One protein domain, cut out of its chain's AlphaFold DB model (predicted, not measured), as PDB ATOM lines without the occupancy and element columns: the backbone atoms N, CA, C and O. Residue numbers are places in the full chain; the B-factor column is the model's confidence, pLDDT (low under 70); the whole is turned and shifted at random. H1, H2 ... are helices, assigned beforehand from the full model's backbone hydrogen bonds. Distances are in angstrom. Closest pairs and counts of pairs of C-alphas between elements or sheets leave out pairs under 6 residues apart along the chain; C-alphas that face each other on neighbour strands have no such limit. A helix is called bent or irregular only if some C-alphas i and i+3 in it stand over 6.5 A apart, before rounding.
ATOM      1  N   ALA A 167      29.529 -21.218 -80.149       82.06
ATOM      2  CA  ALA A 167      30.262 -22.256 -80.876       82.06
ATOM      3  C   ALA A 167      30.164 -22.105 -82.408       82.06
ATOM      4  O   ALA A 167      31.140 -22.331 -83.125       82.06
ATOM      5  N   ILE A 168      28.997 -21.705 -82.926       82.38
ATOM      6  CA  ILE A 168      28.759 -21.462 -84.356       82.38
ATOM      7  C   ILE A 168      29.594 -20.285 -84.846       82.38
ATOM      8  O   ILE A 168      30.191 -20.371 -85.916       82.38
ATOM      9  N   HIS A 169      29.697 -19.225 -84.045       79.06
ATOM     10  CA  HIS A 169      30.564 -18.092 -84.340       79.06
ATOM     11  C   HIS A 169      32.026 -18.525 -84.547       79.06
ATOM     12  O   HIS A 169      32.621 -18.226 -85.584       79.06
ATOM     13  N   ASP A 170      32.578 -19.308 -83.620       80.62
ATOM     14  CA  ASP A 170      33.963 -19.784 -83.715       80.62
ATOM     15  C   ASP A 170      34.157 -20.776 -84.873       80.62
ATOM     16  O   ASP A 170      35.206 -20.793 -85.530       80.62
ATOM     17  N   THR A 171      33.121 -21.565 -85.173       82.06
ATOM     18  CA  THR A 171      33.090 -22.477 -86.325       82.06
ATOM     19  C   THR A 171      33.109 -21.702 -87.643       82.06
ATOM     20  O   THR A 171      33.860 -22.065 -88.545       82.06
ATOM     21  N   PHE A 172      32.347 -20.609 -87.758       83.00
ATOM     22  CA  PHE A 172      32.326 -19.760 -88.952       83.00
ATOM     23  C   PHE A 172      33.649 -19.036 -89.168       83.00
ATOM     24  O   PHE A 172      34.139 -19.029 -90.293       83.00
ATOM     25  N   ILE A 173      34.270 -18.494 -88.114       81.06
ATOM     26  CA  ILE A 173      35.607 -17.886 -88.218       81.06
ATOM     27  C   ILE A 173      36.634 -18.931 -88.674       81.06
ATOM     28  O   ILE A 173      37.431 -18.669 -89.573       81.06
ATOM     29  N   SER A 174      36.601 -20.129 -88.088       81.00
ATOM     30  CA  SER A 174      37.537 -21.202 -88.434       81.00
ATOM     31  C   SER A 174      37.344 -21.699 -89.870       81.00
ATOM     32  O   SER A 174      38.325 -21.897 -90.587       81.00
ATOM     33  N   GLU A 175      36.096 -21.859 -90.320       80.06
ATOM     34  CA  GLU A 175      35.798 -22.247 -91.700       80.06
ATOM     35  C   GLU A 175      36.148 -21.124 -92.680       80.06
ATOM     36  O   GLU A 175      36.714 -21.406 -93.731       80.06
ATOM     37  N   LEU A 176      35.916 -19.856 -92.327       81.62
ATOM     38  CA  LEU A 176      36.333 -18.711 -93.135       81.62
ATOM     39  C   LEU A 176      37.858 -18.685 -93.303       81.62
ATOM     40  O   LEU A 176      38.347 -18.585 -94.425       81.62
ATOM     41  N   HIS A 177      38.625 -18.860 -92.223       82.75
ATOM     42  CA  HIS A 177      40.087 -18.973 -92.300       82.75
ATOM     43  C   HIS A 177      40.518 -20.189 -93.129       82.75
ATOM     44  O   HIS A 177      41.450 -20.086 -93.925       82.75
ATOM     45  N   ARG A 178      39.808 -21.321 -93.043       82.25
ATOM     46  CA  ARG A 178      40.054 -22.490 -93.907       82.25
ATOM     47  C   ARG A 178      39.786 -22.182 -95.382       82.25
ATOM     48  O   ARG A 178      40.563 -22.598 -96.243       82.25
ATOM     49  N   GLN A 179      38.732 -21.430 -95.694       77.12
ATOM     50  CA  GLN A 179      38.450 -20.999 -97.061       77.12
ATOM     51  C   GLN A 179      39.525 -20.035 -97.579       77.12
ATOM     52  O   GLN A 179      40.014 -20.224 -98.691       77.12
ATOM     53  N   ILE A 180      39.943 -19.058 -96.768       77.69
ATOM     54  CA  ILE A 180      40.921 -18.028 -97.154       77.69
ATOM     55  C   ILE A 180      42.334 -18.593 -97.316       77.69
ATOM     56  O   ILE A 180      43.014 -18.215 -98.265       77.69
ATOM     57  N   TYR A 181      42.790 -19.479 -96.426       80.50
ATOM     58  CA  TYR A 181      44.199 -19.897 -96.372       80.50
ATOM     59  C   TYR A 181      44.471 -21.304 -96.922       80.50
ATOM     60  O   TYR A 181      45.618 -21.613 -97.236       80.50
ATOM     61  N   VAL A 182      43.451 -22.164 -97.049       78.00
ATOM     62  CA  VAL A 182      43.617 -23.552 -97.522       78.00
ATOM     63  C   VAL A 182      42.892 -23.775 -98.847       78.00
ATOM     64  O   VAL A 182      43.511 -24.165 -99.835       78.00
ATOM     65  N   ASN A 183      41.586 -23.509 -98.909       73.44
ATOM     66  CA  ASN A 183      40.799 -23.878-100.090       73.44
ATOM     67  C   ASN A 183      40.981 -22.908-101.263       73.44
ATOM     68  O   ASN A 183      41.064 -23.373-102.397       73.44
ATOM     69  N   SER A 184      41.109 -21.599-101.018       68.19
ATOM     70  CA  SER A 184      41.435 -20.611-102.064       68.19
ATOM     71  C   SER A 184      42.778 -20.932-102.740       68.19
ATOM     72  O   SER A 184      42.909 -20.865-103.962       68.19
ATOM     73  N   VAL A 185      43.756 -21.359-101.936       67.44
ATOM     74  CA  VAL A 185      45.104 -21.723-102.368       67.44
ATOM     75  C   VAL A 185      45.062 -23.006-103.198       67.44
ATOM     76  O   VAL A 185      45.616 -23.049-104.296       67.44
ATOM     77  N   ASN A 186      44.342 -24.029-102.732       68.75
ATOM     78  CA  ASN A 186      44.190 -25.296-103.452       68.75
ATOM     79  C   ASN A 186      43.393 -25.143-104.761       68.75
ATOM     80  O   ASN A 186      43.756 -25.738-105.777       68.75
ATOM     81  N   ALA A 187      42.336 -24.325-104.766       60.78
ATOM     82  CA  ALA A 187      41.533 -24.046-105.956       60.78
ATOM     83  C   ALA A 187      42.327 -23.258-107.011       60.78
ATOM     84  O   ALA A 187      42.285 -23.597-108.194       60.78
ATOM     85  N   GLY A 188      43.113 -22.263-106.586       59.25
ATOM     86  CA  GLY A 188      44.000 -21.510-107.473       59.25
ATOM     87  C   GLY A 188      45.092 -22.379-108.105       59.25
ATOM     88  O   GLY A 188      45.372 -22.250-109.297       59.25
ATOM     89  N   MET A 189      45.653 -23.328-107.350       58.50
ATOM     90  CA  MET A 189      46.692 -24.246-107.843       58.50
ATOM     91  C   MET A 189      46.172 -25.332-108.800       58.50
ATOM     92  O   MET A 189      46.929 -25.802-109.647       58.50
ATOM     93  N   ALA A 190      44.886 -25.693-108.741       52.94
ATOM     94  CA  ALA A 190      44.273 -26.699-109.619       52.94
ATOM     95  C   ALA A 190      44.076 -26.234-111.082       52.94
ATOM     96  O   ALA A 190      43.679 -27.023-111.943       52.94
ATOM     97  N   PRO A 222      34.597 -21.708-103.606       66.88
ATOM     98  CA  PRO A 222      35.100 -21.156-102.347       66.88
ATOM     99  C   PRO A 222      34.682 -19.702-102.103       66.88
ATOM    100  O   PRO A 222      34.508 -19.310-100.952       66.88
ATOM    101  N   LEU A 223      34.500 -18.914-103.170       72.38
ATOM    102  CA  LEU A 223      34.118 -17.499-103.095       72.38
ATOM    103  C   LEU A 223      32.672 -17.319-102.615       72.38
ATOM    104  O   LEU A 223      32.422 -16.536-101.701       72.38
ATOM    105  N   ASN A 224      31.735 -18.108-103.150       74.00
ATOM    106  CA  ASN A 224      30.331 -18.071-102.729       74.00
ATOM    107  C   ASN A 224      30.180 -18.487-101.263       74.00
ATOM    108  O   ASN A 224      29.389 -17.907-100.520       74.00
ATOM    109  N   LEU A 225      30.975 -19.464-100.816       76.00
ATOM    110  CA  LEU A 225      30.957 -19.893 -99.423       76.00
ATOM    111  C   LEU A 225      31.513 -18.816 -98.476       76.00
ATOM    112  O   LEU A 225      30.992 -18.666 -97.373       76.00
ATOM    113  N   MET A 226      32.522 -18.041 -98.900       76.94
ATOM    114  CA  MET A 226      33.008 -16.880 -98.139       76.94
ATOM    115  C   MET A 226      31.909 -15.824 -97.974       76.94
ATOM    116  O   MET A 226      31.692 -15.372 -96.851       76.94
ATOM    117  N   THR A 227      31.165 -15.495 -99.035       78.19
ATOM    118  CA  THR A 227      30.040 -14.545 -98.953       78.19
ATOM    119  C   THR A 227      28.955 -15.040 -98.008       78.19
ATOM    120  O   THR A 227      28.516 -14.295 -97.137       78.19
ATOM    121  N   VAL A 228      28.580 -16.320 -98.104       79.44
ATOM    122  CA  VAL A 228      27.579 -16.934 -97.216       79.44
ATOM    123  C   VAL A 228      28.026 -16.898 -95.749       79.44
ATOM    124  O   VAL A 228      27.205 -16.655 -94.863       79.44
ATOM    125  N   LEU A 229      29.315 -17.109 -95.463       77.56
ATOM    126  CA  LEU A 229      29.868 -17.030 -94.105       77.56
ATOM    127  C   LEU A 229      29.891 -15.590 -93.574       77.56
ATOM    128  O   LEU A 229      29.502 -15.365 -92.428       77.56
ATOM    129  N   VAL A 230      30.300 -14.618 -94.397       79.25
ATOM    130  CA  VAL A 230      30.296 -13.190 -94.030       79.25
ATOM    131  C   VAL A 230      28.866 -12.699 -93.790       79.25
ATOM    132  O   VAL A 230      28.611 -12.028 -92.789       79.25
ATOM    133  N   GLU A 231      27.909 -13.097 -94.630       78.62
ATOM    134  CA  GLU A 231      26.490 -12.779 -94.452       78.62
ATOM    135  C   GLU A 231      25.918 -13.419 -93.175       78.62
ATOM    136  O   GLU A 231      25.218 -12.764 -92.401       78.62
ATOM    137  N   SER A 232      26.266 -14.677 -92.894       75.94
ATOM    138  CA  SER A 232      25.833 -15.370 -91.672       75.94
ATOM    139  C   SER A 232      26.390 -14.697 -90.406       75.94
ATOM    140  O   SER A 232      25.670 -14.519 -89.425       75.94
ATOM    141  N   LEU A 233      27.652 -14.254 -90.427       76.31
ATOM    142  CA  LEU A 233      28.278 -13.510 -89.323       76.31
ATOM    143  C   LEU A 233      27.702 -12.097 -89.151       76.31
ATOM    144  O   LEU A 233      27.564 -11.624 -88.019       76.31
ATOM    145  N   SER A 234      27.319 -11.446 -90.254       77.75
ATOM    146  CA  SER A 234      26.607 -10.165 -90.244       77.75
ATOM    147  C   SER A 234      25.262 -10.281 -89.532       77.75
ATOM    148  O   SER A 234      24.994  -9.510 -88.612       77.75
ATOM    149  N   ARG A 235      24.469 -11.308 -89.857       74.56
ATOM    150  CA  ARG A 235      23.178 -11.574 -89.198       74.56
ATOM    151  C   ARG A 235      23.313 -11.944 -87.716       74.56
ATOM    152  O   ARG A 235      22.384 -11.725 -86.946       74.56
ATOM    153  N   LEU A 236      24.464 -12.474 -87.294       75.06
ATOM    154  CA  LEU A 236      24.783 -12.732 -85.883       75.06
ATOM    155  C   LEU A 236      25.296 -11.493 -85.124       75.06
ATOM    156  O   LEU A 236      25.533 -11.601 -83.919       75.06
ATOM    157  N   HIS A 237      25.459 -10.343 -85.795       72.06
ATOM    158  CA  HIS A 237      26.037  -9.100 -85.261       72.06
ATOM    159  C   HIS A 237      27.442  -9.266 -84.651       72.06
ATOM    160  O   HIS A 237      27.803  -8.572 -83.704       72.06
ATOM    161  N   ARG A 238      28.255 -10.184 -85.192       76.75
ATOM    162  CA  ARG A 238      29.616 -10.486 -84.703       76.75
ATOM    163  C   ARG A 238      30.717 -10.235 -85.734       76.75
ATOM    164  O   ARG A 238      31.748 -10.899 -85.760       76.75
ATOM    165  N   ILE A 239      30.505  -9.250 -86.601       76.12
ATOM    166  CA  ILE A 239      31.530  -8.795 -87.550       76.12
ATOM    167  C   ILE A 239      32.810  -8.298 -86.834       76.12
ATOM    168  O   ILE A 239      33.891  -8.673 -87.291       76.12
ATOM    169  N   PRO A 240      32.744  -7.532 -85.719       76.25
ATOM    170  CA  PRO A 240      33.948  -7.047 -85.030       76.25
ATOM    171  C   PRO A 240      34.860  -8.177 -84.530       76.25
ATOM    172  O   PRO A 240      36.060  -8.160 -84.803       76.25
ATOM    173  N   ASP A 241      34.278  -9.205 -83.907       77.75
ATOM    174  CA  ASP A 241      34.997 -10.385 -83.408       77.75
ATOM    175  C   ASP A 241      35.716 -11.136 -84.552       77.75
ATOM    176  O   ASP A 241      36.842 -11.612 -84.389       77.75
ATOM    177  N   MET A 242      35.099 -11.217 -85.741       80.62
ATOM    178  CA  MET A 242      35.725 -11.820 -86.925       80.62
ATOM    179  C   MET A 242      36.905 -10.992 -87.445       80.62
ATOM    180  O   MET A 242      37.936 -11.567 -87.815       80.62
ATOM    181  N   ILE A 243      36.777  -9.662 -87.469       78.75
ATOM    182  CA  ILE A 243      37.852  -8.756 -87.897       78.75
ATOM    183  C   ILE A 243      39.050  -8.892 -86.953       78.75
ATOM    184  O   ILE A 243      40.168  -9.103 -87.425       78.75
ATOM    185  N   GLU A 244      38.827  -8.851 -85.637       81.06
ATOM    186  CA  GLU A 244      39.888  -9.006 -84.638       81.06
ATOM    187  C   GLU A 244      40.557 -10.385 -84.736       81.06
ATOM    188  O   GLU A 244      41.783 -10.483 -84.829       81.06
ATOM    189  N   ALA A 245      39.768 -11.460 -84.827       81.25
ATOM    190  CA  ALA A 245      40.299 -12.811 -84.989       81.25
ATOM    191  C   ALA A 245      41.113 -12.973 -86.283       81.25
ATOM    192  O   ALA A 245      42.091 -13.724 -86.305       81.25
ATOM    193  N   THR A 246      40.728 -12.284 -87.359       82.25
ATOM    194  CA  THR A 246      41.468 -12.296 -88.627       82.25
ATOM    195  C   THR A 246      42.774 -11.519 -88.506       82.25
ATOM    196  O   THR A 246      43.806 -12.068 -88.886       82.25
ATOM    197  N   LYS A 247      42.772 -10.325 -87.894       81.06
ATOM    198  CA  LYS A 247      43.992  -9.537 -87.636       81.06
ATOM    199  C   LYS A 247      45.011 -10.319 -86.799       81.06
ATOM    200  O   LYS A 247      46.169 -10.425 -87.185       81.06
ATOM    201  N   VAL A 248      44.577 -10.944 -85.701       84.75
ATOM    202  CA  VAL A 248      45.472 -11.692 -84.794       84.75
ATOM    203  C   VAL A 248      46.035 -12.963 -85.442       84.75
ATOM    204  O   VAL A 248      47.188 -13.328 -85.209       84.75
ATOM    205  N   LYS A 249      45.235 -13.676 -86.247       82.88
ATOM    206  CA  LYS A 249      45.641 -14.974 -86.816       82.88
ATOM    207  C   LYS A 249      46.340 -14.873 -88.176       82.88
ATOM    208  O   LYS A 249      46.977 -15.851 -88.572       82.88
ATOM    209  N   MET A 250      46.260 -13.737 -88.874       82.25
ATOM    210  CA  MET A 250      46.836 -13.547 -90.215       82.25
ATOM    211  C   MET A 250      48.321 -13.915 -90.270       82.25
ATOM    212  O   MET A 250      48.734 -14.739 -91.087       82.25
ATOM    213  N   ASP A 251      49.101 -13.402 -89.321       80.69
ATOM    214  CA  ASP A 251      50.534 -13.664 -89.184       80.69
ATOM    215  C   ASP A 251      50.863 -15.153 -89.104       80.69
ATOM    216  O   ASP A 251      51.779 -15.651 -89.765       80.69
ATOM    217  N   ARG A 252      50.104 -15.882 -88.283       85.38
ATOM    218  CA  ARG A 252      50.290 -17.316 -88.078       85.38
ATOM    219  C   ARG A 252      49.941 -18.094 -89.344       85.38
ATOM    220  O   ARG A 252      50.679 -19.006 -89.709       85.38
ATOM    221  N   HIS A 253      48.846 -17.738 -90.016       83.06
ATOM    222  CA  HIS A 253      48.409 -18.428 -91.227       83.06
ATOM    223  C   HIS A 253      49.367 -18.221 -92.405       83.06
ATOM    224  O   HIS A 253      49.720 -19.199 -93.061       83.06
ATOM    225  N   ILE A 254      49.859 -16.998 -92.630       85.38
ATOM    226  CA  ILE A 254      50.842 -16.721 -93.692       85.38
ATOM    227  C   ILE A 254      52.136 -17.517 -93.443       85.38
ATOM    228  O   ILE A 254      52.645 -18.161 -94.361       85.38
ATOM    229  N   ASN A 255      52.626 -17.570 -92.198       82.69
ATOM    230  CA  ASN A 255      53.796 -18.386 -91.848       82.69
ATOM    231  C   ASN A 255      53.548 -19.894 -92.030       82.69
ATOM    232  O   ASN A 255      54.417 -20.595 -92.542       82.69
ATOM    233  N   MET A 256      52.361 -20.403 -91.676       83.88
ATOM    234  CA  MET A 256      51.999 -21.810 -91.911       83.88
ATOM    235  C   MET A 256      51.993 -22.183 -93.400       83.88
ATOM    236  O   MET A 256      52.308 -23.313 -93.761       83.88
ATOM    237  N   ILE A 257      51.644 -21.246 -94.280       83.94
ATOM    238  CA  ILE A 257      51.675 -21.481 -95.728       83.94
ATOM    239  C   ILE A 257      53.113 -21.575 -96.225       83.94
ATOM    240  O   ILE A 257      53.405 -22.414 -97.078       83.94
ATOM    241  N   VAL A 258      54.019 -20.774 -95.659       84.62
ATOM    242  CA  VAL A 258      55.452 -20.878 -95.948       84.62
ATOM    243  C   VAL A 258      56.013 -22.211 -95.482       84.62
ATOM    244  O   VAL A 258      56.673 -22.884 -96.273       84.62
ATOM    245  N   THR A 259      55.711 -22.647 -94.257       82.25
ATOM    246  CA  THR A 259      56.193 -23.946 -93.763       82.25
ATOM    247  C   THR A 259      55.628 -25.102 -94.584       82.25
ATOM    248  O   THR A 259      56.388 -25.964 -95.011       82.25
ATOM    249  N   HIS A 260      54.333 -25.088 -94.912       82.50
ATOM    250  CA  HIS A 260      53.728 -26.124 -95.749       82.50
ATOM    251  C   HIS A 260      54.294 -26.134 -97.173       82.50
ATOM    252  O   HIS A 260      54.550 -27.199 -97.721       82.50
ATOM    253  N   ALA A 261      54.498 -24.972 -97.801       82.38
ATOM    254  CA  ALA A 261      55.115 -24.908 -99.125       82.38
ATOM    255  C   ALA A 261      56.586 -25.359 -99.098       82.38
ATOM    256  O   ALA A 261      57.049 -25.972-100.055       82.38
ATOM    257  N   THR A 262      57.305 -25.087 -98.007       81.69
ATOM    258  CA  THR A 262      58.682 -25.557 -97.797       81.69
ATOM    259  C   THR A 262      58.719 -27.082 -97.716       81.69
ATOM    260  O   THR A 262      59.522 -27.703 -98.410       81.69
ATOM    261  N   VAL A 263      57.811 -27.690 -96.943       81.31
ATOM    262  CA  VAL A 263      57.669 -29.153 -96.851       81.31
ATOM    263  C   VAL A 263      57.269 -29.749 -98.200       81.31
ATOM    264  O   VAL A 263      57.942 -30.651 -98.665       81.31
ATOM    265  N   GLU A 264      56.280 -29.185 -98.895       78.44
ATOM    266  CA  GLU A 264      55.830 -29.663-100.214       78.44
ATOM    267  C   GLU A 264      56.970 -29.719-101.245       78.44
ATOM    268  O   GLU A 264      57.111 -30.697-101.972       78.44
ATOM    269  N   VAL A 265      57.824 -28.692-101.293       77.94
ATOM    270  CA  VAL A 265      58.985 -28.672-102.202       77.94
ATOM    271  C   VAL A 265      60.092 -29.624-101.734       77.94
ATOM    272  O   VAL A 265      60.821 -30.165-102.563       77.94
ATOM    273  N   THR A 266      60.216 -29.853-100.424       71.19
ATOM    274  CA  THR A 266      61.172 -30.816 -99.856       71.19
ATOM    275  C   THR A 266      60.729 -32.260-100.116       71.19
ATOM    276  O   THR A 266      61.559 -33.088-100.472       71.19
ATOM    277  N   ASP A 267      59.432 -32.550-100.033       70.88
ATOM    278  CA  ASP A 267      58.850 -33.866-100.309       70.88
ATOM    279  C   ASP A 267      58.976 -34.227-101.795       70.88
ATOM    280  O   ASP A 267      59.454 -35.309-102.131       70.88
ATOM    281  N   LEU A 268      58.683 -33.279-102.696       65.19
ATOM    282  CA  LEU A 268      58.923 -33.442-104.138       65.19
ATOM    283  C   LEU A 268      60.405 -33.689-104.474       65.19
ATOM    284  O   LEU A 268      60.715 -34.273-105.510       65.19
ATOM    285  N   ALA A 269      61.328 -33.251-103.615       56.75
ATOM    286  CA  ALA A 269      62.757 -33.474-103.795       56.75
ATOM    287  C   ALA A 269      63.221 -34.888-103.400       56.75
ATOM    288  O   ALA A 269      64.322 -35.268-103.799       56.75
ATOM    289  N   PHE A 270      62.424 -35.658-102.649       56.72
ATOM    290  CA  PHE A 270      62.707 -37.074-102.385       56.72
ATOM    291  C   PHE A 270      62.337 -37.981-103.571       56.72
ATOM    292  O   PHE A 270      62.925 -39.054-103.699       56.72
ATOM    293  N   ASP A 271      61.423 -37.540-104.443       54.19
ATOM    294  CA  ASP A 271      60.969 -38.293-105.625       54.19
ATOM    295  C   ASP A 271      61.866 -38.099-106.867       54.19
ATOM    296  O   ASP A 271      61.814 -38.902-107.800       54.19
ATOM    297  N   ASP A 272      62.702 -37.054-106.902       54.59
ATOM    298  CA  ASP A 272      63.614 -36.763-108.016       54.59
ATOM    299  C   ASP A 272      64.942 -37.529-107.819       54.59
ATOM    300  O   ASP A 272      65.659 -37.305-106.842       54.59
ATOM    301  N   GLU A 273      65.315 -38.431-108.740       52.97
ATOM    302  CA  GLU A 273      66.520 -39.291-108.637       52.97
ATOM    303  C   GLU A 273      67.854 -38.503-108.533       52.97
ATOM    304  O   GLU A 273      68.912 -39.072-108.236       52.97
ATOM    305  N   ASN A 274      67.822 -37.179-108.727       49.34
ATOM    306  CA  ASN A 274      68.946 -36.269-108.521       49.34
ATOM    307  C   ASN A 274      69.175 -35.962-107.029       49.34
ATOM    308  O   ASN A 274      68.631 -35.013-106.461       49.34
ATOM    309  N   LYS A 275      70.090 -36.727-106.424       51.25
ATOM    310  CA  LYS A 275      70.572 -36.619-105.029       51.25
ATOM    311  C   LYS A 275      71.307 -35.319-104.659       51.25
ATOM    312  O   LYS A 275      71.960 -35.279-103.616       51.25
ATOM    313  N   ASP A 276      71.248 -34.268-105.472       55.12
ATOM    314  CA  ASP A 276      71.906 -33.009-105.130       55.12
ATOM    315  C   ASP A 276      70.980 -32.164-104.243       55.12
ATOM    316  O   ASP A 276      70.101 -31.434-104.707       55.12
ATOM    317  N   VAL A 277      71.150 -32.325-102.928       55.47
ATOM    318  CA  VAL A 277      70.398 -31.616-101.873       55.47
ATOM    319  C   VAL A 277      70.597 -30.093-101.969       55.47
ATOM    320  O   VAL A 277      69.815 -29.327-101.415       55.47
ATOM    321  N   ASP A 278      71.605 -29.644-102.718       61.34
ATOM    322  CA  ASP A 278      72.106 -28.274-102.715       61.34
ATOM    323  C   ASP A 278      71.733 -27.450-103.957       61.34
ATOM    324  O   ASP A 278      72.455 -26.543-104.364       61.34
ATOM    325  N   ASN A 279      70.605 -27.763-104.596       71.62
ATOM    326  CA  ASN A 279      70.216 -27.104-105.839       71.62
ATOM    327  C   ASN A 279      69.441 -25.787-105.587       71.62
ATOM    328  O   ASN A 279      68.268 -25.830-105.193       71.62
ATOM    329  N   PRO A 280      70.010 -24.607-105.903       75.00
ATOM    330  CA  PRO A 280      69.355 -23.316-105.673       75.00
ATOM    331  C   PRO A 280      68.130 -23.080-106.580       75.00
ATOM    332  O   PRO A 280      67.301 -22.212-106.304       75.00
ATOM    333  N   LYS A 281      67.921 -23.905-107.621       79.19
ATOM    334  CA  LYS A 281      66.676 -23.900-108.413       79.19
ATOM    335  C   LYS A 281      65.448 -24.302-107.589       79.19
ATOM    336  O   LYS A 281      64.334 -23.916-107.940       79.19
ATOM    337  N   ARG A 282      65.624 -25.040-106.490       79.12
ATOM    338  CA  ARG A 282      64.516 -25.423-105.606       79.12
ATOM    339  C   ARG A 282      63.999 -24.237-104.789       79.12
ATOM    340  O   ARG A 282      62.791 -24.104-104.613       79.12
ATOM    341  N   LEU A 283      64.875 -23.308-104.393       84.94
ATOM    342  CA  LEU A 283      64.457 -22.031-103.801       84.94
ATOM    343  C   LEU A 283      63.606 -21.217-104.783       84.94
ATOM    344  O   LEU A 283      62.581 -20.651-104.410       84.94
ATOM    345  N   LEU A 284      63.988 -21.210-106.061       84.50
ATOM    346  CA  LEU A 284      63.196 -20.581-107.113       84.50
ATOM    347  C   LEU A 284      61.815 -21.249-107.280       84.50
ATOM    348  O   LEU A 284      60.816 -20.557-107.485       84.50
ATOM    349  N   GLN A 285      61.728 -22.579-107.187       83.69
ATOM    350  CA  GLN A 285      60.444 -23.294-107.201       83.69
ATOM    351  C   GLN A 285      59.580 -22.935-105.984       83.69
ATOM    352  O   GLN A 285      58.397 -22.633-106.159       83.69
ATOM    353  N   LEU A 286      60.175 -22.895-104.787       86.12
ATOM    354  CA  LEU A 286      59.506 -22.478-103.554       86.12
ATOM    355  C   LEU A 286      58.942 -21.062-103.687       86.12
ATOM    356  O   LEU A 286      57.746 -20.871-103.486       86.12
ATOM    357  N   LEU A 287      59.757 -20.087-104.099       87.44
ATOM    358  CA  LEU A 287      59.314 -18.702-104.278       87.44
ATOM    359  C   LEU A 287      58.198 -18.585-105.317       87.44
ATOM    360  O   LEU A 287      57.181 -17.956-105.048       87.44
ATOM    361  N   ASN A 288      58.316 -19.248-106.470       86.94
ATOM    362  CA  ASN A 288      57.251 -19.231-107.478       86.94
ATOM    363  C   ASN A 288      55.944 -19.869-106.979       86.94
ATOM    364  O   ASN A 288      54.860 -19.421-107.364       86.94
ATOM    365  N   SER A 289      56.028 -20.919-106.156       84.88
ATOM    366  CA  SER A 289      54.858 -21.512-105.503       84.88
ATOM    367  C   SER A 289      54.249 -20.521-104.514       84.88
ATOM    368  O   SER A 289      53.070 -20.191-104.626       84.88
ATOM    369  N   LEU A 290      55.067 -19.954-103.625       87.50
ATOM    370  CA  LEU A 290      54.648 -18.967-102.636       87.50
ATOM    371  C   LEU A 290      54.004 -17.737-103.269       87.50
ATOM    372  O   LEU A 290      52.920 -17.359-102.843       87.50
ATOM    373  N   PHE A 291      54.586 -17.169-104.328       88.81
ATOM    374  CA  PHE A 291      54.011 -16.023-105.034       88.81
ATOM    375  C   PHE A 291      52.590 -16.317-105.519       88.81
ATOM    376  O   PHE A 291      51.684 -15.518-105.295       88.81
ATOM    377  N   LYS A 292      52.353 -17.492-106.116       84.94
ATOM    378  CA  LYS A 292      51.002 -17.906-106.527       84.94
ATOM    379  C   LYS A 292      50.062 -18.068-105.332       84.94
ATOM    380  O   LYS A 292      48.941 -17.575-105.394       84.94
ATOM    381  N   LYS A 293      50.511 -18.726-104.252       85.44
ATOM    382  CA  LYS A 293      49.704 -18.910-103.031       85.44
ATOM    383  C   LYS A 293      49.329 -17.558-102.417       85.44
ATOM    384  O   LYS A 293      48.166 -17.354-102.087       85.44
ATOM    385  N   PHE A 294      50.272 -16.619-102.343       87.88
ATOM    386  CA  PHE A 294      50.038 -15.263-101.847       87.88
ATOM    387  C   PHE A 294      49.034 -14.494-102.705       87.88
ATOM    388  O   PHE A 294      48.111 -13.918-102.142       87.88
ATOM    389  N   TYR A 295      49.104 -14.570-104.040       86.00
ATOM    390  CA  TYR A 295      48.073 -13.954-104.888       86.00
ATOM    391  C   TYR A 295      46.672 -14.533-104.648       86.00
ATOM    392  O   TYR A 295      45.700 -13.781-104.619       86.00
ATOM    393  N   CYS A 296      46.541 -15.847-104.433       82.94
ATOM    394  CA  CYS A 296      45.246 -16.456-104.107       82.94
ATOM    395  C   CYS A 296      44.690 -15.955-102.765       82.94
ATOM    396  O   CYS A 296      43.496 -15.679-102.661       82.94
ATOM    397  N   ILE A 297      45.552 -15.796-101.759       85.25
ATOM    398  CA  ILE A 297      45.184 -15.273-100.434       85.25
ATOM    399  C   ILE A 297      44.749 -13.810-100.536       85.25
ATOM    400  O   ILE A 297      43.703 -13.444-100.009       85.25
ATOM    401  N   VAL A 298      45.512 -12.987-101.257       85.19
ATOM    402  CA  VAL A 298      45.192 -11.573-101.504       85.19
ATOM    403  C   VAL A 298      43.848 -11.448-102.225       85.19
ATOM    404  O   VAL A 298      43.006 -10.652-101.813       85.19
ATOM    405  N   ALA A 299      43.584 -12.279-103.239       82.88
ATOM    406  CA  ALA A 299      42.294 -12.305-103.929       82.88
ATOM    407  C   ALA A 299      41.133 -12.710-102.999       82.88
ATOM    408  O   ALA A 299      40.073 -12.081-103.036       82.88
ATOM    409  N   ALA A 300      41.337 -13.711-102.135       81.94
ATOM    410  CA  ALA A 300      40.345 -14.135-101.149       81.94
ATOM    411  C   ALA A 300      40.054 -13.031-100.119       81.94
ATOM    412  O   ALA A 300      38.893 -12.717 -99.866       81.94
ATOM    413  N   HIS A 301      41.085 -12.376 -99.580       84.00
ATOM    414  CA  HIS A 301      40.909 -11.244 -98.669       84.00
ATOM    415  C   HIS A 301      40.250 -10.040 -99.342       84.00
ATOM    416  O   HIS A 301      39.384  -9.416 -98.737       84.00
ATOM    417  N   LYS A 302      40.579  -9.742-100.603       84.62
ATOM    418  CA  LYS A 302      39.911  -8.689-101.381       84.62
ATOM    419  C   LYS A 302      38.415  -8.968-101.535       84.62
ATOM    420  O   LYS A 302      37.607  -8.045-101.436       84.62
ATOM    421  N   HIS A 303      38.042 -10.230-101.738       81.69
ATOM    422  CA  HIS A 303      36.645 -10.651-101.793       81.69
ATOM    423  C   HIS A 303      35.947 -10.508-100.436       81.69
ATOM    424  O   HIS A 303      34.902  -9.875-100.345       81.69
ATOM    425  N   VAL A 304      36.564 -11.009 -99.363       83.12
ATOM    426  CA  VAL A 304      36.019 -10.902 -98.001       83.12
ATOM    427  C   VAL A 304      35.883  -9.443 -97.566       83.12
ATOM    428  O   VAL A 304      34.875  -9.085 -96.972       83.12
ATOM    429  N   LEU A 305      36.841  -8.574 -97.898       83.19
ATOM    430  CA  LEU A 305      36.749  -7.137 -97.627       83.19
ATOM    431  C   LEU A 305      35.623  -6.464 -98.411       83.19
ATOM    432  O   LEU A 305      34.968  -5.570 -97.879       83.19
ATOM    433  N   LYS A 306      35.374  -6.881 -99.657       82.81
ATOM    434  CA  LYS A 306      34.222  -6.407-100.433       82.81
ATOM    435  C   LYS A 306      32.911  -6.811 -99.754       82.81
ATOM    436  O   LYS A 306      32.060  -5.947 -99.546       82.81
ATOM    437  N   ASP A 307      32.790  -8.076 -99.358       79.62
ATOM    438  CA  ASP A 307      31.595  -8.609 -98.698       79.62
ATOM    439  C   ASP A 307      31.374  -7.953 -97.322       79.62
ATOM    440  O   ASP A 307      30.255  -7.574 -96.970       79.62
ATOM    441  N   LEU A 308      32.452  -7.712 -96.571       79.50
ATOM    442  CA  LEU A 308      32.430  -6.975 -95.306       79.50
ATOM    443  C   LEU A 308      31.981  -5.524 -95.489       79.50
ATOM    444  O   LEU A 308      31.139  -5.056 -94.726       79.50
ATOM    445  N   LYS A 309      32.484  -4.821 -96.514       80.06
ATOM    446  CA  LYS A 309      32.035  -3.455 -96.838       80.06
ATOM    447  C   LYS A 309      30.532  -3.428 -97.120       80.06
ATOM    448  O   LYS A 309      29.839  -2.582 -96.564       80.06
ATOM    449  N   THR A 310      30.017  -4.380 -97.903       77.75
ATOM    450  CA  THR A 310      28.572  -4.481 -98.174       77.75
ATOM    451  C   THR A 310      27.747  -4.851 -96.937       77.75
ATOM    452  O   THR A 310      26.641  -4.342 -96.746       77.75
ATOM    453  N   ALA A 311      28.281  -5.701 -96.058       73.06
ATOM    454  CA  ALA A 311      27.615  -6.093 -94.821       73.06
ATOM    455  C   ALA A 311      27.540  -4.934 -93.812       73.06
ATOM    456  O   ALA A 311      26.502  -4.741 -93.176       73.06
ATOM    457  N   ILE A 312      28.599  -4.124 -93.712       74.62
ATOM    458  CA  ILE A 312      28.655  -2.936 -92.850       74.62
ATOM    459  C   ILE A 312      27.678  -1.862 -93.337       74.62
ATOM    460  O   ILE A 312      26.904  -1.356 -92.530       74.62
ATOM    461  N   THR A 313      27.618  -1.588 -94.650       71.31
ATOM    462  CA  THR A 313      26.641  -0.628 -95.207       71.31
ATOM    463  C   THR A 313      25.189  -1.048 -94.990       71.31
ATOM    464  O   THR A 313      24.306  -0.200 -94.968       71.31
ATOM    465  N   THR A 314      24.930  -2.349 -94.841       67.00
ATOM    466  CA  THR A 314      23.576  -2.886 -94.630       67.00
ATOM    467  C   THR A 314      23.190  -2.931 -93.145       67.00
ATOM    468  O   THR A 314      22.006  -2.895 -92.826       67.00
ATOM    469  N   SER A 315      24.172  -3.006 -92.235       62.34
ATOM    470  CA  SER A 315      23.957  -3.266 -90.799       62.34
ATOM    471  C   SER A 315      24.242  -2.068 -89.878       62.34
ATOM    472  O   SER A 315      24.095  -2.217 -88.669       62.34
ATOM    473  N   ASP A 316      24.660  -0.920 -90.427       56.84
ATOM    474  CA  ASP A 316      24.924   0.350 -89.715       56.84
ATOM    475  C   ASP A 316      25.884   0.202 -88.508       56.84
ATOM    476  O   ASP A 316      25.637   0.679 -87.402       56.84
ATOM    477  N   LEU A 317      26.985  -0.534 -88.711       64.50
ATOM    478  CA  LEU A 317      28.021  -0.793 -87.703       64.50
ATOM    479  C   LEU A 317      29.224   0.141 -87.907       64.50
ATOM    480  O   LEU A 317      29.855   0.112 -88.960       64.50
ATOM    481  N   ASP A 318      29.595   0.913 -86.884       54.56
ATOM    482  CA  ASP A 318      30.809   1.742 -86.891       54.56
ATOM    483  C   ASP A 318      32.013   0.883 -86.465       54.56
ATOM    484  O   ASP A 318      32.285   0.684 -85.280       54.56
ATOM    485  N   THR A 319      32.672   0.220 -87.420       65.44
ATOM    486  CA  THR A 319      33.818  -0.664 -87.140       65.44
ATOM    487  C   THR A 319      34.925  -0.452 -88.166       65.44
ATOM    488  O   THR A 319      34.683  -0.480 -89.372       65.44
ATOM    489  N   GLN A 320      36.161  -0.274 -87.692       68.69
ATOM    490  CA  GLN A 320      37.332  -0.138 -88.557       68.69
ATOM    491  C   GLN A 320      37.683  -1.482 -89.207       68.69
ATOM    492  O   GLN A 320      37.981  -2.466 -88.525       68.69
ATOM    493  N   LEU A 321      37.651  -1.514 -90.538       75.38
ATOM    494  CA  LEU A 321      38.089  -2.659 -91.330       75.38
ATOM    495  C   LEU A 321      39.618  -2.819 -91.275       75.38
ATOM    496  O   LEU A 321      40.340  -1.918 -90.859       75.38
ATOM    497  N   TYR A 322      40.108  -3.999 -91.655       80.06
ATOM    498  CA  TYR A 322      41.524  -4.175 -91.983       80.06
ATOM    499  C   TYR A 322      41.766  -3.770 -93.438       80.06
ATOM    500  O   TYR A 322      40.879  -3.933 -94.282       80.06
ATOM    501  N   ASP A 323      42.965  -3.279 -93.729       80.94
ATOM    502  CA  ASP A 323      43.316  -2.779 -95.055       80.94
ATOM    503  C   ASP A 323      44.169  -3.775 -95.841       80.94
ATOM    504  O   ASP A 323      44.903  -4.596 -95.287       80.94
ATOM    505  N   MET A 324      44.103  -3.679 -97.173       81.62
ATOM    506  CA  MET A 324      44.971  -4.466 -98.059       81.62
ATOM    507  C   MET A 324      46.457  -4.156 -97.824       81.62
ATOM    508  O   MET A 324      47.302  -5.019 -98.055       81.62
ATOM    509  N   GLU A 325      46.770  -2.957 -97.322       82.00
ATOM    510  CA  GLU A 325      48.123  -2.559 -96.930       82.00
ATOM    511  C   GLU A 325      48.677  -3.406 -95.782       82.00
ATOM    512  O   GLU A 325      49.821  -3.851 -95.860       82.00
ATOM    513  N   GLU A 326      47.863  -3.719 -94.767       82.75
ATOM    514  CA  GLU A 326      48.273  -4.570 -93.642       82.75
ATOM    515  C   GLU A 326      48.618  -5.995 -94.119       82.75
ATOM    516  O   GLU A 326      49.592  -6.603 -93.664       82.75
ATOM    517  N   ILE A 327      47.851  -6.524 -95.082       85.69
ATOM    518  CA  ILE A 327      48.044  -7.871 -95.646       85.69
ATOM    519  C   ILE A 327      49.338  -7.935 -96.453       85.69
ATOM    520  O   ILE A 327      50.164  -8.831 -96.246       85.69
ATOM    521  N   TRP A 328      49.535  -6.974 -97.357       88.06
ATOM    522  CA  TRP A 328      50.751  -6.890 -98.157       88.06
ATOM    523  C   TRP A 328      51.983  -6.656 -97.287       88.06
ATOM    524  O   TRP A 328      52.983  -7.346 -97.486       88.06
ATOM    525  N   ALA A 329      51.904  -5.792 -96.270       87.00
ATOM    526  CA  ALA A 329      52.984  -5.590 -95.306       87.00
ATOM    527  C   ALA A 329      53.369  -6.901 -94.607       87.00
ATOM    528  O   ALA A 329      54.559  -7.192 -94.436       87.00
ATOM    529  N   LYS A 330      52.388  -7.751 -94.266       86.56
ATOM    530  CA  LYS A 330      52.701  -9.035 -93.638       86.56
ATOM    531  C   LYS A 330      53.309 -10.054 -94.592       86.56
ATOM    532  O   LYS A 330      54.262 -10.735 -94.210       86.56
ATOM    533  N   ILE A 331      52.813 -10.137 -95.826       87.44
ATOM    534  CA  ILE A 331      53.411 -10.981 -96.873       87.44
ATOM    535  C   ILE A 331      54.860 -10.549 -97.134       87.44
ATOM    536  O   ILE A 331      55.750 -11.399 -97.188       87.44
ATOM    537  N   GLN A 332      55.112  -9.239 -97.229       89.25
ATOM    538  CA  GLN A 332      56.452  -8.675 -97.401       89.25
ATOM    539  C   GLN A 332      57.368  -9.041 -96.225       89.25
ATOM    540  O   GLN A 332      58.456  -9.557 -96.458       89.25
ATOM    541  N   SER A 333      56.916  -8.875 -94.976       88.50
ATOM    542  CA  SER A 333      57.695  -9.234 -93.779       88.50
ATOM    543  C   SER A 333      58.056 -10.725 -93.726       88.50
ATOM    544  O   SER A 333      59.193 -11.087 -93.419       88.50
ATOM    545  N   VAL A 334      57.116 -11.614 -94.065       87.12
ATOM    546  CA  VAL A 334      57.378 -13.062 -94.093       87.12
ATOM    547  C   VAL A 334      58.367 -13.426 -95.207       87.12
ATOM    548  O   VAL A 334      59.263 -14.242 -94.986       87.12
ATOM    549  N   LEU A 335      58.255 -12.799 -96.383       87.94
ATOM    550  CA  LEU A 335      59.213 -12.984 -97.476       87.94
ATOM    551  C   LEU A 335      60.604 -12.440 -97.133       87.94
ATOM    552  O   LEU A 335      61.584 -13.113 -97.432       87.94
ATOM    553  N   GLN A 336      60.708 -11.280 -96.479       88.62
ATOM    554  CA  GLN A 336      61.985 -10.730 -96.008       88.62
ATOM    555  C   GLN A 336      62.683 -11.701 -95.053       88.62
ATOM    556  O   GLN A 336      63.848 -12.020 -95.267       88.62
ATOM    557  N   ASN A 337      61.968 -12.245 -94.063       86.31
ATOM    558  CA  ASN A 337      62.533 -13.226 -93.129       86.31
ATOM    559  C   ASN A 337      63.011 -14.497 -93.848       86.31
ATOM    560  O   ASN A 337      64.113 -14.981 -93.594       86.31
ATOM    561  N   LEU A 338      62.207 -15.013 -94.787       86.38
ATOM    562  CA  LEU A 338      62.576 -16.171 -95.601       86.38
ATOM    563  C   LEU A 338      63.850 -15.894 -96.413       86.38
ATOM    564  O   LEU A 338      64.769 -16.710 -96.439       86.38
ATOM    565  N   LEU A 339      63.918 -14.738 -97.073       86.75
ATOM    566  CA  LEU A 339      65.065 -14.347 -97.886       86.75
ATOM    567  C   LEU A 339      66.310 -14.129 -97.022       86.75
ATOM    568  O   LEU A 339      67.370 -14.622 -97.397       86.75
ATOM    569  N   ASN A 340      66.180 -13.522 -95.841       86.56
ATOM    570  CA  ASN A 340      67.275 -13.352 -94.884       86.56
ATOM    571  C   ASN A 340      67.951 -14.693 -94.548       86.56
ATOM    572  O   ASN A 340      69.179 -14.807 -94.568       86.56
ATOM    573  N   ASP A 341      67.139 -15.734 -94.338       82.69
ATOM    574  CA  ASP A 341      67.595 -17.081 -93.997       82.69
ATOM    575  C   ASP A 341      68.233 -17.854 -95.163       82.69
ATOM    576  O   ASP A 341      69.111 -18.695 -94.923       82.69
ATOM    577  N   TYR A 342      67.779 -17.640 -96.402       84.00
ATOM    578  CA  TYR A 342      68.276 -18.344 -97.601       84.00
ATOM    579  C   TYR A 342      69.426 -17.616 -98.310       84.00
ATOM    580  O   TYR A 342      70.229 -18.258 -98.997       84.00
ATOM    581  N   LEU A 343      69.519 -16.299 -98.140       82.50
ATOM    582  CA  LEU A 343      70.602 -15.460 -98.652       82.50
ATOM    583  C   LEU A 343      71.780 -15.349 -97.673       82.50
ATOM    584  O   LEU A 343      72.807 -14.768 -98.016       82.50
ATOM    585  N   ASP A 344      71.639 -15.918 -96.470       81.88
ATOM    586  CA  ASP A 344      72.617 -15.838 -95.377       81.88
ATOM    587  C   ASP A 344      73.028 -14.389 -95.065       81.88
ATOM    588  O   ASP A 344      74.206 -14.082 -94.858       81.88
ATOM    589  N   ALA A 345      72.052 -13.475 -95.084       78.50
ATOM    590  CA  ALA A 345      72.310 -12.040 -95.116       78.50
ATOM    591  C   ALA A 345      73.091 -11.535 -93.895       78.50
ATOM    592  O   ALA A 345      73.958 -10.679 -94.043       78.50
ATOM    593  N   ASP A 346      72.886 -12.137 -92.720       76.00
ATOM    594  CA  ASP A 346      73.635 -11.805 -91.504       76.00
ATOM    595  C   ASP A 346      75.134 -12.133 -91.619       76.00
ATOM    596  O   ASP A 346      75.982 -11.390 -91.122       76.00
ATOM    597  N   ASN A 347      75.489 -13.248 -92.266       76.06
ATOM    598  CA  ASN A 347      76.890 -13.630 -92.474       76.06
ATOM    599  C   ASN A 347      77.508 -12.863 -93.646       76.06
ATOM    600  O   ASN A 347      78.682 -12.481 -93.589       76.06
ATOM    601  N   ALA A 348      76.719 -12.606 -94.689       75.50
ATOM    602  CA  ALA A 348      77.113 -11.782 -95.822       75.50
ATOM    603  C   ALA A 348      77.425 -10.343 -95.379       75.50
ATOM    604  O   ALA A 348      78.473  -9.809 -95.736       75.50
ATOM    605  N   ALA A 349      76.592  -9.755 -94.513       75.69
ATOM    606  CA  ALA A 349      76.789  -8.418 -93.955       75.69
ATOM    607  C   ALA A 349      78.056  -8.319 -93.094       75.69
ATOM    608  O   ALA A 349      78.782  -7.331 -93.156       75.69
ATOM    609  N   VAL A 350      78.377  -9.354 -92.310       75.44
ATOM    610  CA  VAL A 350      79.647  -9.395 -91.562       75.44
ATOM    611  C   VAL A 350      80.834  -9.459 -92.524       75.44
ATOM    612  O   VAL A 350      81.809  -8.729 -92.355       75.44
ATOM    613  N   THR A 351      80.745 -10.294 -93.560       69.38
ATOM    614  CA  THR A 351      81.805 -10.439 -94.570       69.38
ATOM    615  C   THR A 351      82.023  -9.133 -95.343       69.38
ATOM    616  O   THR A 351      83.167  -8.731 -95.555       69.38
ATOM    617  N   SER A 352      80.948  -8.419 -95.694       66.94
ATOM    618  CA  SER A 352      81.036  -7.115 -96.357       66.94
ATOM    619  C   SER A 352      81.584  -6.025 -95.427       66.94
ATOM    620  O   SER A 352      82.401  -5.220 -95.864       66.94
ATOM    621  N   GLN A 353      81.250  -6.016 -94.134       67.69
ATOM    622  CA  GLN A 353      81.834  -5.070 -93.167       67.69
ATOM    623  C   GLN A 353      83.340  -5.287 -92.968       67.69
ATOM    624  O   GLN A 353      84.104  -4.329 -92.862       67.69
ATOM    625  N   LEU A 354      83.781  -6.546 -92.970       61.31
ATOM    626  CA  LEU A 354      85.196  -6.900 -92.873       61.31
ATOM    627  C   LEU A 354      85.991  -6.508 -94.120       61.31
ATOM    628  O   LEU A 354      87.180  -6.235 -94.005       61.31
ATOM    629  N   SER A 355      85.352  -6.421 -95.291       56.66
ATOM    630  CA  SER A 355      86.022  -5.990 -96.525       56.66
ATOM    631  C   SER A 355      86.565  -4.551 -96.463       56.66
ATOM    632  O   SER A 355      87.525  -4.235 -97.163       56.66
ATOM    633  N   GLY A 356      86.007  -3.696 -95.592       51.38
ATOM    634  CA  GLY A 356      86.492  -2.332 -95.345       51.38
ATOM    635  C   GLY A 356      87.651  -2.231 -94.343       51.38
ATOM    636  O   GLY A 356      88.274  -1.175 -94.233       51.38
ATOM    637  N   LEU A 357      87.961  -3.307 -93.614       51.41
ATOM    638  CA  LEU A 357      89.048  -3.356 -92.638       51.41
ATOM    639  C   LEU A 357      90.217  -4.136 -93.245       51.41
ATOM    640  O   LEU A 357      90.152  -5.351 -93.418       51.41
ATOM    641  N   SER A 358      91.296  -3.426 -93.576       42.34
ATOM    642  CA  SER A 358      92.543  -4.022 -94.069       42.34
ATOM    643  C   SER A 358      92.985  -5.215 -93.204       42.34
ATOM    644  O   SER A 358      92.880  -5.172 -91.974       42.34
ATOM    645  N   PHE A 359      93.467  -6.275 -93.866       43.81
ATOM    646  CA  PHE A 359      93.877  -7.555 -93.283       43.81
ATOM    647  C   PHE A 359      94.789  -7.363 -92.057       43.81
ATOM    648  O   PHE A 359      95.987  -7.134 -92.184       43.81
ATOM    649  N   THR A 360      94.227  -7.510 -90.857       42.88
ATOM    650  CA  THR A 360      94.987  -7.685 -89.613       42.88
ATOM    651  C   THR A 360      94.653  -9.057 -89.032       42.88
ATOM    652  O   THR A 360      93.490  -9.460 -89.014       42.88
ATOM    653  N   GLU A 361      95.661  -9.800 -88.559       44.41
ATOM    654  CA  GLU A 361      95.499 -11.151 -87.981       44.41
ATOM    655  C   GLU A 361      94.462 -11.196 -86.840       44.41
ATOM    656  O   GLU A 361      93.758 -12.193 -86.659       44.41
ATOM    657  N   SER A 362      94.276 -10.079 -86.133       48.97
ATOM    658  CA  SER A 362      93.266  -9.900 -85.085       48.97
ATOM    659  C   SER A 362      91.814 -10.050 -85.579       48.97
ATOM    660  O   SER A 362      90.949 -10.469 -84.808       48.97
ATOM    661  N   ALA A 363      91.527  -9.763 -86.856       46.91
ATOM    662  CA  ALA A 363      90.185  -9.879 -87.436       46.91
ATOM    663  C   ALA A 363      89.766 -11.342 -87.692       46.91
ATOM    664  O   ALA A 363      88.585 -11.682 -87.618       46.91
ATOM    665  N   ILE A 364      90.733 -12.234 -87.937       48.75
ATOM    666  CA  ILE A 364      90.498 -13.664 -88.206       48.75
ATOM    667  C   ILE A 364      90.111 -14.397 -86.909       48.75
ATOM    668  O   ILE A 364      89.168 -15.191 -86.892       48.75
ATOM    669  N   SER A 365      90.770 -14.066 -85.795       47.62
ATOM    670  CA  SER A 365      90.444 -14.601 -84.464       47.62
ATOM    671  C   SER A 365      89.034 -14.188 -84.006       47.62
ATOM    672  O   SER A 365      88.240 -15.022 -83.566       47.62
ATOM    673  N   MET A 366      88.660 -12.924 -84.234       48.97
ATOM    674  CA  MET A 366      87.327 -12.403 -83.908       48.97
ATOM    675  C   MET A 366      86.214 -13.038 -84.764       48.97
ATOM    676  O   MET A 366      85.128 -13.314 -84.259       48.97
ATOM    677  N   ASN A 367      86.500 -13.352 -86.033       50.12
ATOM    678  CA  ASN A 367      85.592 -14.073 -86.934       50.12
ATOM    679  C   ASN A 367      85.297 -15.505 -86.483       50.12
ATOM    680  O   ASN A 367      84.166 -15.979 -86.598       50.12
ATOM    681  N   THR A 368      86.316 -16.189 -85.967       53.78
ATOM    682  CA  THR A 368      86.188 -17.563 -85.464       53.78
ATOM    683  C   THR A 368      85.323 -17.571 -84.199       53.78
ATOM    684  O   THR A 368      84.358 -18.327 -84.112       53.78
ATOM    685  N   TYR A 369      85.560 -16.611 -83.301       54.06
ATOM    686  CA  TYR A 369      84.788 -16.414 -82.073       54.06
ATOM    687  C   TYR A 369      83.321 -15.995 -82.321       54.06
ATOM    688  O   TYR A 369      82.403 -16.508 -81.680       54.06
ATOM    689  N   LEU A 370      83.057 -15.103 -83.289       54.97
ATOM    690  CA  LEU A 370      81.694 -14.680 -83.655       54.97
ATOM    691  C   LEU A 370      80.903 -15.785 -84.378       54.97
ATOM    692  O   LEU A 370      79.692 -15.906 -84.166       54.97
ATOM    693  N   ARG A 371      81.570 -16.618 -85.194       54.50
ATOM    694  CA  ARG A 371      80.972 -17.833 -85.778       54.50
ATOM    695  C   ARG A 371      80.587 -18.842 -84.698       54.50
ATOM    696  O   ARG A 371      79.479 -19.378 -84.753       54.50
ATOM    697  N   ALA A 389      72.049 -22.009 -97.450       80.38
ATOM    698  CA  ALA A 389      72.071 -20.557 -97.440       80.38
ATOM    699  C   ALA A 389      73.348 -20.064 -98.142       80.38
ATOM    700  O   ALA A 389      74.451 -20.476 -97.777       80.38
ATOM    701  N   ASN A 390      73.191 -19.241 -99.179       80.31
ATOM    702  CA  ASN A 390      74.293 -18.708 -99.974       80.31
ATOM    703  C   ASN A 390      73.888 -17.352-100.579       80.31
ATOM    704  O   ASN A 390      72.840 -17.282-101.228       80.31
ATOM    705  N   PRO A 391      74.718 -16.302-100.458       81.88
ATOM    706  CA  PRO A 391      74.451 -15.001-101.073       81.88
ATOM    707  C   PRO A 391      74.215 -15.072-102.585       81.88
ATOM    708  O   PRO A 391      73.356 -14.373-103.115       81.88
ATOM    709  N   ARG A 392      74.900 -15.981-103.300       84.44
ATOM    710  CA  ARG A 392      74.740 -16.161-104.755       84.44
ATOM    711  C   ARG A 392      73.369 -16.695-105.166       84.44
ATOM    712  O   ARG A 392      73.019 -16.570-106.338       84.44
ATOM    713  N   ASN A 393      72.556 -17.199-104.232       85.94
ATOM    714  CA  ASN A 393      71.173 -17.597-104.512       85.94
ATOM    715  C   ASN A 393      70.341 -16.429-105.073       85.94
ATOM    716  O   ASN A 393      69.417 -16.671-105.853       85.94
ATOM    717  N   ILE A 394      70.707 -15.176-104.752       86.00
ATOM    718  CA  ILE A 394      70.050 -13.970-105.277       86.00
ATOM    719  C   ILE A 394      70.024 -13.935-106.813       86.00
ATOM    720  O   ILE A 394      69.023 -13.528-107.398       86.00
ATOM    721  N   THR A 395      71.070 -14.447-107.472       86.38
ATOM    722  CA  THR A 395      71.225 -14.415-108.940       86.38
ATOM    723  C   THR A 395      70.107 -15.155-109.678       86.38
ATOM    724  O   THR A 395      69.695 -14.739-110.756       86.38
ATOM    725  N   LEU A 396      69.553 -16.215-109.081       84.50
ATOM    726  CA  LEU A 396      68.478 -17.008-109.684       84.50
ATOM    727  C   LEU A 396      67.082 -16.482-109.339       84.50
ATOM    728  O   LEU A 396      66.143 -16.665-110.118       84.50
ATOM    729  N   ILE A 397      66.925 -15.861-108.170       88.12
ATOM    730  CA  ILE A 397      65.614 -15.456-107.644       88.12
ATOM    731  C   ILE A 397      65.268 -13.994-107.945       88.12
ATOM    732  O   ILE A 397      64.088 -13.649-107.921       88.12
ATOM    733  N   PHE A 398      66.255 -13.148-108.259       87.94
ATOM    734  CA  PHE A 398      66.068 -11.704-108.420       87.94
ATOM    735  C   PHE A 398      65.043 -11.340-109.500       87.94
ATOM    736  O   PHE A 398      64.113 -10.588-109.229       87.94
ATOM    737  N   GLY A 399      65.143 -11.908-110.706       86.69
ATOM    738  CA  GLY A 399      64.201 -11.611-111.796       86.69
ATOM    739  C   GLY A 399      62.730 -11.918-111.447       86.69
ATOM    740  O   GLY A 399      61.863 -11.056-111.615       86.69
ATOM    741  N   PRO A 400      62.408 -13.128-110.955       88.25
ATOM    742  CA  PRO A 400      61.080 -13.469-110.440       88.25
ATOM    743  C   PRO A 400      60.619 -12.585-109.277       88.25
ATOM    744  O   PRO A 400      59.460 -12.175-109.256       88.25
ATOM    745  N   LEU A 401      61.518 -12.261-108.343       88.69
ATOM    746  CA  LEU A 401      61.222 -11.410-107.192       88.69
ATOM    747  C   LEU A 401      60.892  -9.973-107.619       88.69
ATOM    748  O   LEU A 401      59.882  -9.433-107.185       88.69
ATOM    749  N   LYS A 402      61.653  -9.400-108.556       87.44
ATOM    750  CA  LYS A 402      61.395  -8.087-109.167       87.44
ATOM    751  C   LYS A 402      60.022  -8.030-109.843       87.44
ATOM    752  O   LYS A 402      59.293  -7.059-109.681       87.44
ATOM    753  N   LYS A 403      59.619  -9.096-110.550       87.62
ATOM    754  CA  LYS A 403      58.268  -9.201-111.143       87.62
ATOM    755  C   LYS A 403      57.160  -9.279-110.091       87.62
ATOM    756  O   LYS A 403      56.063  -8.788-110.342       87.62
ATOM    757  N   PHE A 404      57.414  -9.944-108.965       88.19
ATOM    758  CA  PHE A 404      56.462 -10.028-107.860       88.19
ATOM    759  C   PHE A 404      56.311  -8.673-107.157       88.19
ATOM    760  O   PHE A 404      55.188  -8.228-106.955       88.19
ATOM    761  N   ILE A 405      57.432  -8.000-106.881       87.56
ATOM    762  CA  ILE A 405      57.493  -6.652-106.302       87.56
ATOM    763  C   ILE A 405      56.735  -5.640-107.168       87.56
ATOM    764  O   ILE A 405      55.853  -4.966-106.648       87.56
ATOM    765  N   GLY A 406      56.982  -5.608-108.483       85.00
ATOM    766  CA  GLY A 406      56.283  -4.669-109.371       85.00
ATOM    767  C   GLY A 406      54.760  -4.825-109.324       85.00
ATOM    768  O   GLY A 406      54.037  -3.844-109.278       85.00
ATOM    769  N   LYS A 407      54.256  -6.060-109.209       84.69
ATOM    770  CA  LYS A 407      52.814  -6.309-109.052       84.69
ATOM    771  C   LYS A 407      52.246  -5.858-107.706       84.69
ATOM    772  O   LYS A 407      51.062  -5.552-107.642       84.69
ATOM    773  N   ILE A 408      53.042  -5.881-106.635       84.56
ATOM    774  CA  ILE A 408      52.622  -5.338-105.333       84.56
ATOM    775  C   ILE A 408      52.472  -3.823-105.451       84.56
ATOM    776  O   ILE A 408      51.454  -3.275-105.042       84.56
ATOM    777  N   GLU A 409      53.475  -3.171-106.035       85.62
ATOM    778  CA  GLU A 409      53.509  -1.719-106.219       85.62
ATOM    779  C   GLU A 409      52.362  -1.246-107.131       85.62
ATOM    780  O   GLU A 409      51.686  -0.280-106.783       85.62
ATOM    781  N   ASP A 410      52.062  -1.999-108.200       84.12
ATOM    782  CA  ASP A 410      50.910  -1.775-109.088       84.12
ATOM    783  C   ASP A 410      49.553  -1.947-108.369       84.12
ATOM    784  O   ASP A 410      48.605  -1.222-108.649       84.12
ATOM    785  N   GLU A 411      49.411  -2.927-107.464       80.50
ATOM    786  CA  GLU A 411      48.139  -3.193-106.764       80.50
ATOM    787  C   GLU A 411      47.858  -2.235-105.599       80.50
ATOM    788  O   GLU A 411      46.702  -2.105-105.183       80.50
ATOM    789  N   GLN A 412      48.897  -1.613-105.045       78.38
ATOM    790  CA  GLN A 412      48.802  -0.677-103.924       78.38
ATOM    791  C   GLN A 412      48.840   0.799-104.365       78.38
ATOM    792  O   GLN A 412      48.840   1.669-103.498       78.38
ATOM    793  N   ASP A 413      48.858   1.080-105.678       74.31
ATOM    794  CA  ASP A 413      48.932   2.433-106.257       74.31
ATOM    795  C   ASP A 413      50.037   3.292-105.599       74.31
ATOM    796  O   ASP A 413      49.812   4.437-105.187       74.31
ATOM    797  N   TYR A 414      51.248   2.733-105.455       74.62
ATOM    798  CA  TYR A 414      52.367   3.481-104.875       74.62
ATOM    799  C   TYR A 414      52.668   4.736-105.717       74.62
ATOM    800  O   TYR A 414      52.760   4.649-106.941       74.62
ATOM    801  N   PRO A 415      52.852   5.918-105.094       67.00
ATOM    802  CA  PRO A 415      53.208   7.126-105.829       67.00
ATOM    803  C   PRO A 415      54.605   6.984-106.449       67.00
ATOM    804  O   PRO A 415      55.507   6.437-105.808       67.00
TER     805      PRO A 415
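Overview. This is residues 167 to 190, 222 to 371 and 389 to 415 of the 843 residues of the protein "Exocyst complex component Sec8" of Ciona intestinalis (UniProt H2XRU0). What shape do these coordinates make? They make an elongated up-and-down bundle, H1, H2, H3b, H5 and H8 packed on long H4, each running against the one before it; H6 and H7 extend one end, where residues 355 to 362 stick out. What builds it? The printed part has 201 residues with eight named helices, H1 to H8 in chain order, and no named strand: all helix. It is loose, with radius of gyration of the C-alphas 21.6 A, and spans 72 by 42 by 35 A.

Arrangement. How does it begin? H1, residues 167 to 189, touches H2, residues 222 to 235, at 20 degrees, a shallow tilt, opposite ways; their closest C-alphas, Gln 179 and Pro 222, are 6.3 A apart. H3, residues 239 to 271, one helix by its hydrogen bonds, is bent at C-alphas 248 and 251, 7.0 A apart; H1 only just touches arm H3a, residues 239 to 248, with 3 pairs within 8 A. What touches the hub? H4, residues 281 to 315, touches H1, H2, arm H3b, residues 251 to 271, H5, residues 324 to 342, and H8, residues 391 to 411; with residues 281 to 291 alone it touches H8, closest C-alphas Leu 284 and Ile 397, 5.7 A. Where are H6, residues 345 to 355, and H7, residues 361 to 371? They are close but not clearly touching, closest C-alphas Leu 354 and Ala 363, 8.0 A. Are backbone pairs O i to N i+4 within hydrogen-bond range? Every one is in H2, H3a, H4, H5 and H6, but 16 of 19 in H1, 16 of 17 in H3b, 6 of 7 in H7 and 13 of 17 in H8.

Along the chain. Where are the anchors? C-alpha 167 opens H1 at (30.262, -22.256, -80.876), and C-alpha 411 ends H8 at (48.139, -3.193, -106.764). How long are the helices? H4 measures 50.6 A, H1 31.6 A, H3b 31.4 A and H8 29.4 A.

Size, cuts and confidence. Where are the cuts? Residues 191 to 221 and 372 to 388 are not printed, with gaps of 13.0 A and 14.9 A between C-alphas. Where is confidence low? Mean pLDDT of the printed part is 75.7; 48 residues are under 70, among them 351 to 371.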